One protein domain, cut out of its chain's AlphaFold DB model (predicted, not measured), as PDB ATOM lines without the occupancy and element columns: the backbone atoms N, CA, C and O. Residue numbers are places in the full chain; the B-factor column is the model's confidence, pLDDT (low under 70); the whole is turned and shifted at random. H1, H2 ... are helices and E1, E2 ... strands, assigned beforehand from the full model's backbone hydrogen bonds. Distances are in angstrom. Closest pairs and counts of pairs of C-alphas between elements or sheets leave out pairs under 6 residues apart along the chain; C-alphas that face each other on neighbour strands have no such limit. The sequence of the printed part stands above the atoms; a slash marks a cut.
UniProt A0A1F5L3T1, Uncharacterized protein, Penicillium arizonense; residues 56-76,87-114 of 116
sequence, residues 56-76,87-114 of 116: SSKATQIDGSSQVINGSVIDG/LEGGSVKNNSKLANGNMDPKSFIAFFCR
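Overview. This is residues 56 to 76 and 87 to 114 of the 116 residues of an uncharacterized protein of Penicillium arizonense (UniProt A0A1F5L3T1). With little regular structure, two winding stretches, residues 56 to 70 and 87 to 100, run side by side like two stacked turns, joined by parallel strands E2 and E3; the short helix H1 follows E3. The 49 printed residues hold E1, E2, E3 and H1 in that order, a mixed class with 19 residues in named elements. The whole is flat, 31 by 23 by 11 A, and only just compact, close to loose, with a radius of gyration of the C-alphas of 11.3 A.

Along the chain. E1 is residues 56 to 58, from C-alpha 56 at (176.028, 160.212, 119.718). E2, residues 67 to 70, spans 10.1 A; E3, residues 97 to 100, 10.4 A. H1, residues 105 to 112, spans 10.5 A to C-alpha 112 at (172.829, 147.734, 136.496).

Arrangement. E1 pairs with no named strand, but its residues 57 to 58 pair parallel with 87 to 88, as do 61 to 62 with 91 to 92. E2 and E3 are parallel at 4 degrees; N 69 and O 98 are 2.9 A apart, within hydrogen-bond range. The closest C-alphas of E3 and H1, Lys 97 and Phe 112, are 6.9 A apart. H1 is apart from E1 and E2. In H1 every O i to N i+4 pair is within hydrogen-bond range.

Size, cuts and confidence. Residues 77 to 86 are not printed, a 24.9 A gap between C-alphas 76 and 87. No link printed whole is long. Residues 56 to 57 and 75 to 76 are under pLDDT 70.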
ATOM      1  N   SER A  56     175.237 159.001 119.489       64.56
ATOM      2  CA  SER A  56     176.028 160.212 119.718       64.56
ATOM      3  C   SER A  56     175.960 160.643 121.178       64.56
ATOM      4  O   SER A  56     174.886 160.733 121.769       64.56
ATOM      5  N   SER A  57     177.127 160.923 121.751       68.56
ATOM      6  CA  SER A  57     177.273 161.604 123.035       68.56
ATOM      7  C   SER A  57     177.992 162.924 122.791       68.56
ATOM      8  O   SER A  57     179.193 162.935 122.507       68.56
ATOM      9  N   LYS A  58     177.264 164.039 122.867       75.06
ATOM     10  CA  LYS A  58     177.829 165.385 122.712       75.06
ATOM     11  C   LYS A  58     177.848 166.092 124.057       75.06
ATOM     12  O   LYS A  58     176.834 166.149 124.740       75.06
ATOM     13  N   ALA A  59     178.997 166.665 124.411       73.75
ATOM     14  CA  ALA A  59     179.182 167.473 125.619       73.75
ATOM     15  C   ALA A  59     178.840 166.776 126.959       73.75
ATOM     16  O   ALA A  59     178.713 167.451 127.978       73.75
ATOM     17  N   THR A  60     178.729 165.444 126.988       81.31
ATOM     18  CA  THR A  60     178.547 164.679 128.228       81.31
ATOM     19  C   THR A  60     179.900 164.400 128.873       81.31
ATOM     20  O   THR A  60     180.779 163.801 128.253       81.31
ATOM     21  N   GLN A  61     180.074 164.820 130.124       85.00
ATOM     22  CA  GLN A  61     181.279 164.531 130.906       85.00
ATOM     23  C   GLN A  61     181.099 163.231 131.688       85.00
ATOM     24  O   GLN A  61     180.124 163.089 132.419       85.00
ATOM     25  N   ILE A  62     182.038 162.300 131.575       85.12
ATOM     26  CA  ILE A  62     182.007 161.031 132.309       85.12
ATOM     27  C   ILE A  62     183.245 161.003 133.199       85.12
ATOM     28  O   ILE A  62     184.356 161.169 132.695       85.12
ATOM     29  N   ASP A  63     183.064 160.855 134.510       87.69
ATOM     30  CA  ASP A  63     184.207 160.630 135.395       87.69
ATOM     31  C   ASP A  63     184.703 159.180 135.308       87.69
ATOM     32  O   ASP A  63     183.965 158.271 134.933       87.69
ATOM     33  N   GLY A  64     185.968 158.949 135.661       84.62
ATOM     34  CA  GLY A  64     186.582 157.617 135.571       84.62
ATOM     35  C   GLY A  64     185.993 156.576 136.530       84.62
ATOM     36  O   GLY A  64     186.384 155.415 136.469       84.62
ATOM     37  N   SER A  65     185.082 156.985 137.416       87.88
ATOM     38  CA  SER A  65     184.390 156.098 138.355       87.88
ATOM     39  C   SER A  65     183.068 155.565 137.791       87.88
ATOM     40  O   SER A  65     182.524 154.581 138.285       87.88
ATOM     41  N   SER A  66     182.544 156.209 136.750       89.81
ATOM     42  CA  SER A  66     181.223 155.934 136.197       89.81
ATOM     43  C   SER A  66     181.277 155.003 134.992       89.81
ATOM     44  O   SER A  66     182.260 154.949 134.254       89.81
ATOM     45  N   GLN A  67     180.174 154.296 134.752       87.94
ATOM     46  CA  GLN A  67     180.044 153.378 133.623       87.94
ATOM     47  C   GLN A  67     178.965 153.870 132.666       87.94
ATOM     48  O   GLN A  67     177.854 154.205 133.082       87.94
ATOM     49  N   VAL A  68     179.274 153.895 131.370       86.94
ATOM     50  CA  VAL A  68     178.339 154.346 130.336       86.94
ATOM     51  C   VAL A  68     178.314 153.360 129.180       86.94
ATOM     52  O   VAL A  68     179.354 153.037 128.611       86.94
ATOM     53  N   ILE A  69     177.114 152.926 128.803       85.75
ATOM     54  CA  ILE A  69     176.869 152.207 127.552       85.75
ATOM     55  C   ILE A  69     176.161 153.163 126.598       85.75
ATOM     56  O   ILE A  69     175.085 153.669 126.910       85.75
ATOM     57  N   ASN A  70     176.755 153.404 125.431       81.56
ATOM     58  CA  ASN A  70     176.136 154.155 124.344       81.56
ATOM     59  C   ASN A  70     175.979 153.220 123.146       81.56
ATOM     60  O   ASN A  70     176.968 152.843 122.519       81.56
ATOM     61  N   GLY A  71     174.758 152.769 122.889       73.81
ATOM     62  CA  GLY A  71     174.536 151.637 122.002       73.81
ATOM     63  C   GLY A  71     173.306 150.828 122.368       73.81
ATOM     64  O   GLY A  71     172.890 150.810 123.524       73.81
ATOM     65  N   SER A  72     172.751 150.112 121.391       76.00
ATOM     66  CA  SER A  72     171.812 149.028 121.695       76.00
ATOM     67  C   SER A  72     172.568 147.719 121.936       76.00
ATOM     68  O   SER A  72     173.326 147.283 121.072       76.00
ATOM     69  N   VAL A  73     172.339 147.078 123.082       71.50
ATOM     70  CA  VAL A  73     172.860 145.745 123.416       71.50
ATOM     71  C   VAL A  73     171.670 144.800 123.466       71.50
ATOM     72  O   VAL A  73     170.975 144.710 124.472       71.50
ATOM     73  N   ILE A  74     171.372 144.181 122.329       71.69
ATOM     74  CA  ILE A  74     170.212 143.312 122.157       71.69
ATOM     75  C   ILE A  74     170.629 142.032 121.443       71.69
ATOM     76  O   ILE A  74     171.254 142.069 120.383       71.69
ATOM     77  N   ASP A  75     170.267 140.891 122.013       66.44
ATOM     78  CA  ASP A  75     170.590 139.598 121.421       66.44
ATOM     79  C   ASP A  75     169.552 139.219 120.347       66.44
ATOM     80  O   ASP A  75     168.389 138.927 120.639       66.44
ATOM     81  N   GLY A  76     169.952 139.292 119.074       57.88
ATOM     82  CA  GLY A  76     169.329 138.592 117.940       57.88
ATOM     83  C   GLY A  76     167.912 138.987 117.490       57.88
ATOM     84  O   GLY A  76     167.506 138.611 116.386       57.88
ATOM     85  N   LEU A  87     172.648 161.526 123.606       80.19
ATOM     86  CA  LEU A  87     172.966 162.201 124.862       80.19
ATOM     87  C   LEU A  87     173.500 163.595 124.546       80.19
ATOM     88  O   LEU A  87     174.476 163.736 123.802       80.19
ATOM     89  N   GLU A  88     172.874 164.611 125.130       81.44
ATOM     90  CA  GLU A  88     173.295 166.001 125.001       81.44
ATOM     91  C   GLU A  88     173.557 166.602 126.382       81.44
ATOM     92  O   GLU A  88     172.659 166.728 127.213       81.44
ATOM     93  N   GLY A  89     174.815 166.971 126.620       81.19
ATOM     94  CA  GLY A  89     175.243 167.627 127.846       81.19
ATOM     95  C   GLY A  89     175.250 166.719 129.079       81.19
ATOM     96  O   GLY A  89     175.212 165.487 128.995       81.19
ATOM     97  N   GLY A  90     175.338 167.362 130.243       87.25
ATOM     98  CA  GLY A  90     175.307 166.716 131.553       87.25
ATOM     99  C   GLY A  90     176.629 166.079 131.985       87.25
ATOM    100  O   GLY A  90     177.651 166.134 131.297       87.25
ATOM    101  N   SER A  91     176.602 165.473 133.173       85.56
ATOM    102  CA  SER A  91     177.737 164.717 133.686       85.56
ATOM    103  C   SER A  91     177.312 163.429 134.376       85.56
ATOM    104  O   SER A  91     176.456 163.469 135.257       85.56
ATOM    105  N   VAL A  92     177.955 162.320 134.021       88.25
ATOM    106  CA  VAL A  92     177.843 161.031 134.709       88.25
ATOM    107  C   VAL A  92     179.001 160.939 135.691       88.25
ATOM    108  O   VAL A  92     180.163 160.929 135.280       88.25
ATOM    109  N   LYS A  93     178.679 160.979 136.986       90.69
ATOM    110  CA  LYS A  93     179.667 161.072 138.062       90.69
ATOM    111  C   LYS A  93     179.318 160.185 139.252       90.69
ATOM    112  O   LYS A  93     178.168 159.775 139.385       90.69
ATOM    113  N   ASN A  94     180.269 159.977 140.159       90.25
ATOM    114  CA  ASN A  94     180.071 159.326 141.460       90.25
ATOM    115  C   ASN A  94     179.592 157.868 141.348       90.25
ATOM    116  O   ASN A  94     178.544 157.520 141.890       90.25
ATOM    117  N   ASN A  95     180.342 157.020 140.637       88.44
ATOM    118  CA  ASN A  95     179.990 155.612 140.399       88.44
ATOM    119  C   ASN A  95     178.613 155.415 139.735       88.44
ATOM    120  O   ASN A  95     177.974 154.373 139.890       88.44
ATOM    121  N   SER A  96     178.131 156.422 139.001       89.88
ATOM    122  CA  SER A  96     176.846 156.332 138.313       89.88
ATOM    123  C   SER A  96     176.937 155.395 137.113       89.88
ATOM    124  O   SER A  96     177.974 155.273 136.457       89.88
ATOM    125  N   LYS A  97     175.806 154.771 136.787       90.94
ATOM    126  CA  LYS A  97     175.639 153.951 135.588       90.94
ATOM    127  C   LYS A  97     174.659 154.643 134.646       90.94
ATOM    128  O   LYS A  97     173.558 154.995 135.064       90.94
ATOM    129  N   LEU A  98     175.044 154.836 133.386       89.94
ATOM    130  CA  LEU A  98     174.185 155.414 132.350       89.94
ATOM    131  C   LEU A  98     174.089 154.483 131.145       89.94
ATOM    132  O   LEU A  98     175.080 153.922 130.682       89.94
ATOM    133  N   ALA A  99     172.886 154.379 130.597       88.38
ATOM    134  CA  ALA A  99     172.618 153.667 129.365       88.38
ATOM    135  C   ALA A  99     171.920 154.578 128.363       88.38
ATOM    136  O   ALA A  99     170.864 155.131 128.662       88.38
ATOM    137  N   ASN A 100     172.490 154.695 127.170       86.06
ATOM    138  CA  ASN A 100     171.888 155.383 126.040       86.06
ATOM    139  C   ASN A 100     171.675 154.408 124.884       86.06
ATOM    140  O   ASN A 100     172.535 154.234 124.021       86.06
ATOM    141  N   GLY A 101     170.517 153.761 124.895       81.69
ATOM    142  CA  GLY A 101     170.127 152.781 123.895       81.69
ATOM    143  C   GLY A 101     169.265 151.678 124.484       81.69
ATOM    144  O   GLY A 101     168.974 151.662 125.680       81.69
ATOM    145  N   ASN A 102     168.841 150.754 123.627       81.75
ATOM    146  CA  ASN A 102     168.035 149.620 124.053       81.75
ATOM    147  C   ASN A 102     168.922 148.536 124.671       81.75
ATOM    148  O   ASN A 102     169.947 148.176 124.099       81.75
ATOM    149  N   MET A 103     168.499 147.960 125.792       84.06
ATOM    150  CA  MET A 103     169.134 146.769 126.356       84.06
ATOM    151  C   MET A 103     168.157 145.610 126.410       84.06
ATOM    152  O   MET A 103     166.997 145.781 126.787       84.06
ATOM    153  N   ASP A 104     168.639 144.418 126.078       85.31
ATOM    154  CA  ASP A 104     167.939 143.199 126.443       85.31
ATOM    155  C   ASP A 104     167.990 142.979 127.972       85.31
ATOM    156  O   ASP A 104     168.866 143.515 128.663       85.31
ATOM    157  N   PRO A 105     167.069 142.173 128.529       86.19
ATOM    158  CA  PRO A 105     166.999 141.952 129.970       86.19
ATOM    159  C   PRO A 105     168.288 141.403 130.598       86.19
ATOM    160  O   PRO A 105     168.605 141.759 131.732       86.19
ATOM    161  N   LYS A 106     169.052 140.554 129.891       86.44
ATOM    162  CA  LYS A 106     170.305 139.996 130.425       86.44
ATOM    163  C   LYS A 106     171.368 141.082 130.518       86.44
ATOM    164  O   LYS A 106     172.032 141.189 131.547       86.44
ATOM    165  N   SER A 107     171.488 141.902 129.476       85.94
ATOM    166  CA  SER A 107     172.404 143.044 129.433       85.94
ATOM    167  C   SER A 107     172.067 144.085 130.504       85.94
ATOM    168  O   SER A 107     172.964 144.547 131.206       85.94
ATOM    169  N   PHE A 108     170.777 144.373 130.715       87.56
ATOM    170  CA  PHE A 108     170.325 145.266 131.786       87.56
ATOM    171  C   PHE A 108     170.754 144.765 133.171       87.56
ATOM    172  O   PHE A 108     171.357 145.515 133.936       87.56
ATOM    173  N   ILE A 109     170.495 143.490 133.484       89.06
ATOM    174  CA  ILE A 109     170.871 142.898 134.778       89.06
ATOM    175  C   ILE A 109     172.394 142.899 134.940       89.06
ATOM    176  O   ILE A 109     172.909 143.302 135.980       89.06
ATOM    177  N   ALA A 110     173.135 142.482 133.913       87.81
ATOM    178  CA  ALA A 110     174.591 142.450 133.975       87.81
ATOM    179  C   ALA A 110     175.196 143.839 134.221       87.81
ATOM    180  O   ALA A 110     176.192 143.940 134.936       87.81
ATOM    181  N   PHE A 111     174.601 144.889 133.649       88.12
ATOM    182  CA  PHE A 111     175.106 146.248 133.772       88.12
ATOM    183  C   PHE A 111     174.653 146.931 135.065       88.12
ATOM    184  O   PHE A 111     175.491 147.400 135.830       88.12
ATOM    185  N   PHE A 112     173.353 146.969 135.361       89.19
ATOM    186  CA  PHE A 112     172.829 147.734 136.496       89.19
ATOM    187  C   PHE A 112     172.853 146.965 137.818       89.19
ATOM    188  O   PHE A 112     173.168 147.568 138.839       89.19
ATOM    189  N   CYS A 113     172.607 145.654 137.798       87.44
ATOM    190  CA  CYS A 113     172.390 144.846 139.006       87.44
ATOM    191  C   CYS A 113     173.639 144.159 139.567       87.44
ATOM    192  O   CYS A 113     173.554 143.482 140.587       87.44
ATOM    193  N   ARG A 114     174.793 144.273 138.901       78.75
ATOM    194  CA  ARG A 114     176.059 143.829 139.489       78.75
ATOM    195  C   ARG A 114     176.633 144.940 140.357       78.75
ATOM    196  O   ARG A 114     176.915 146.029 139.845       78.75
TER     197      ARG A 114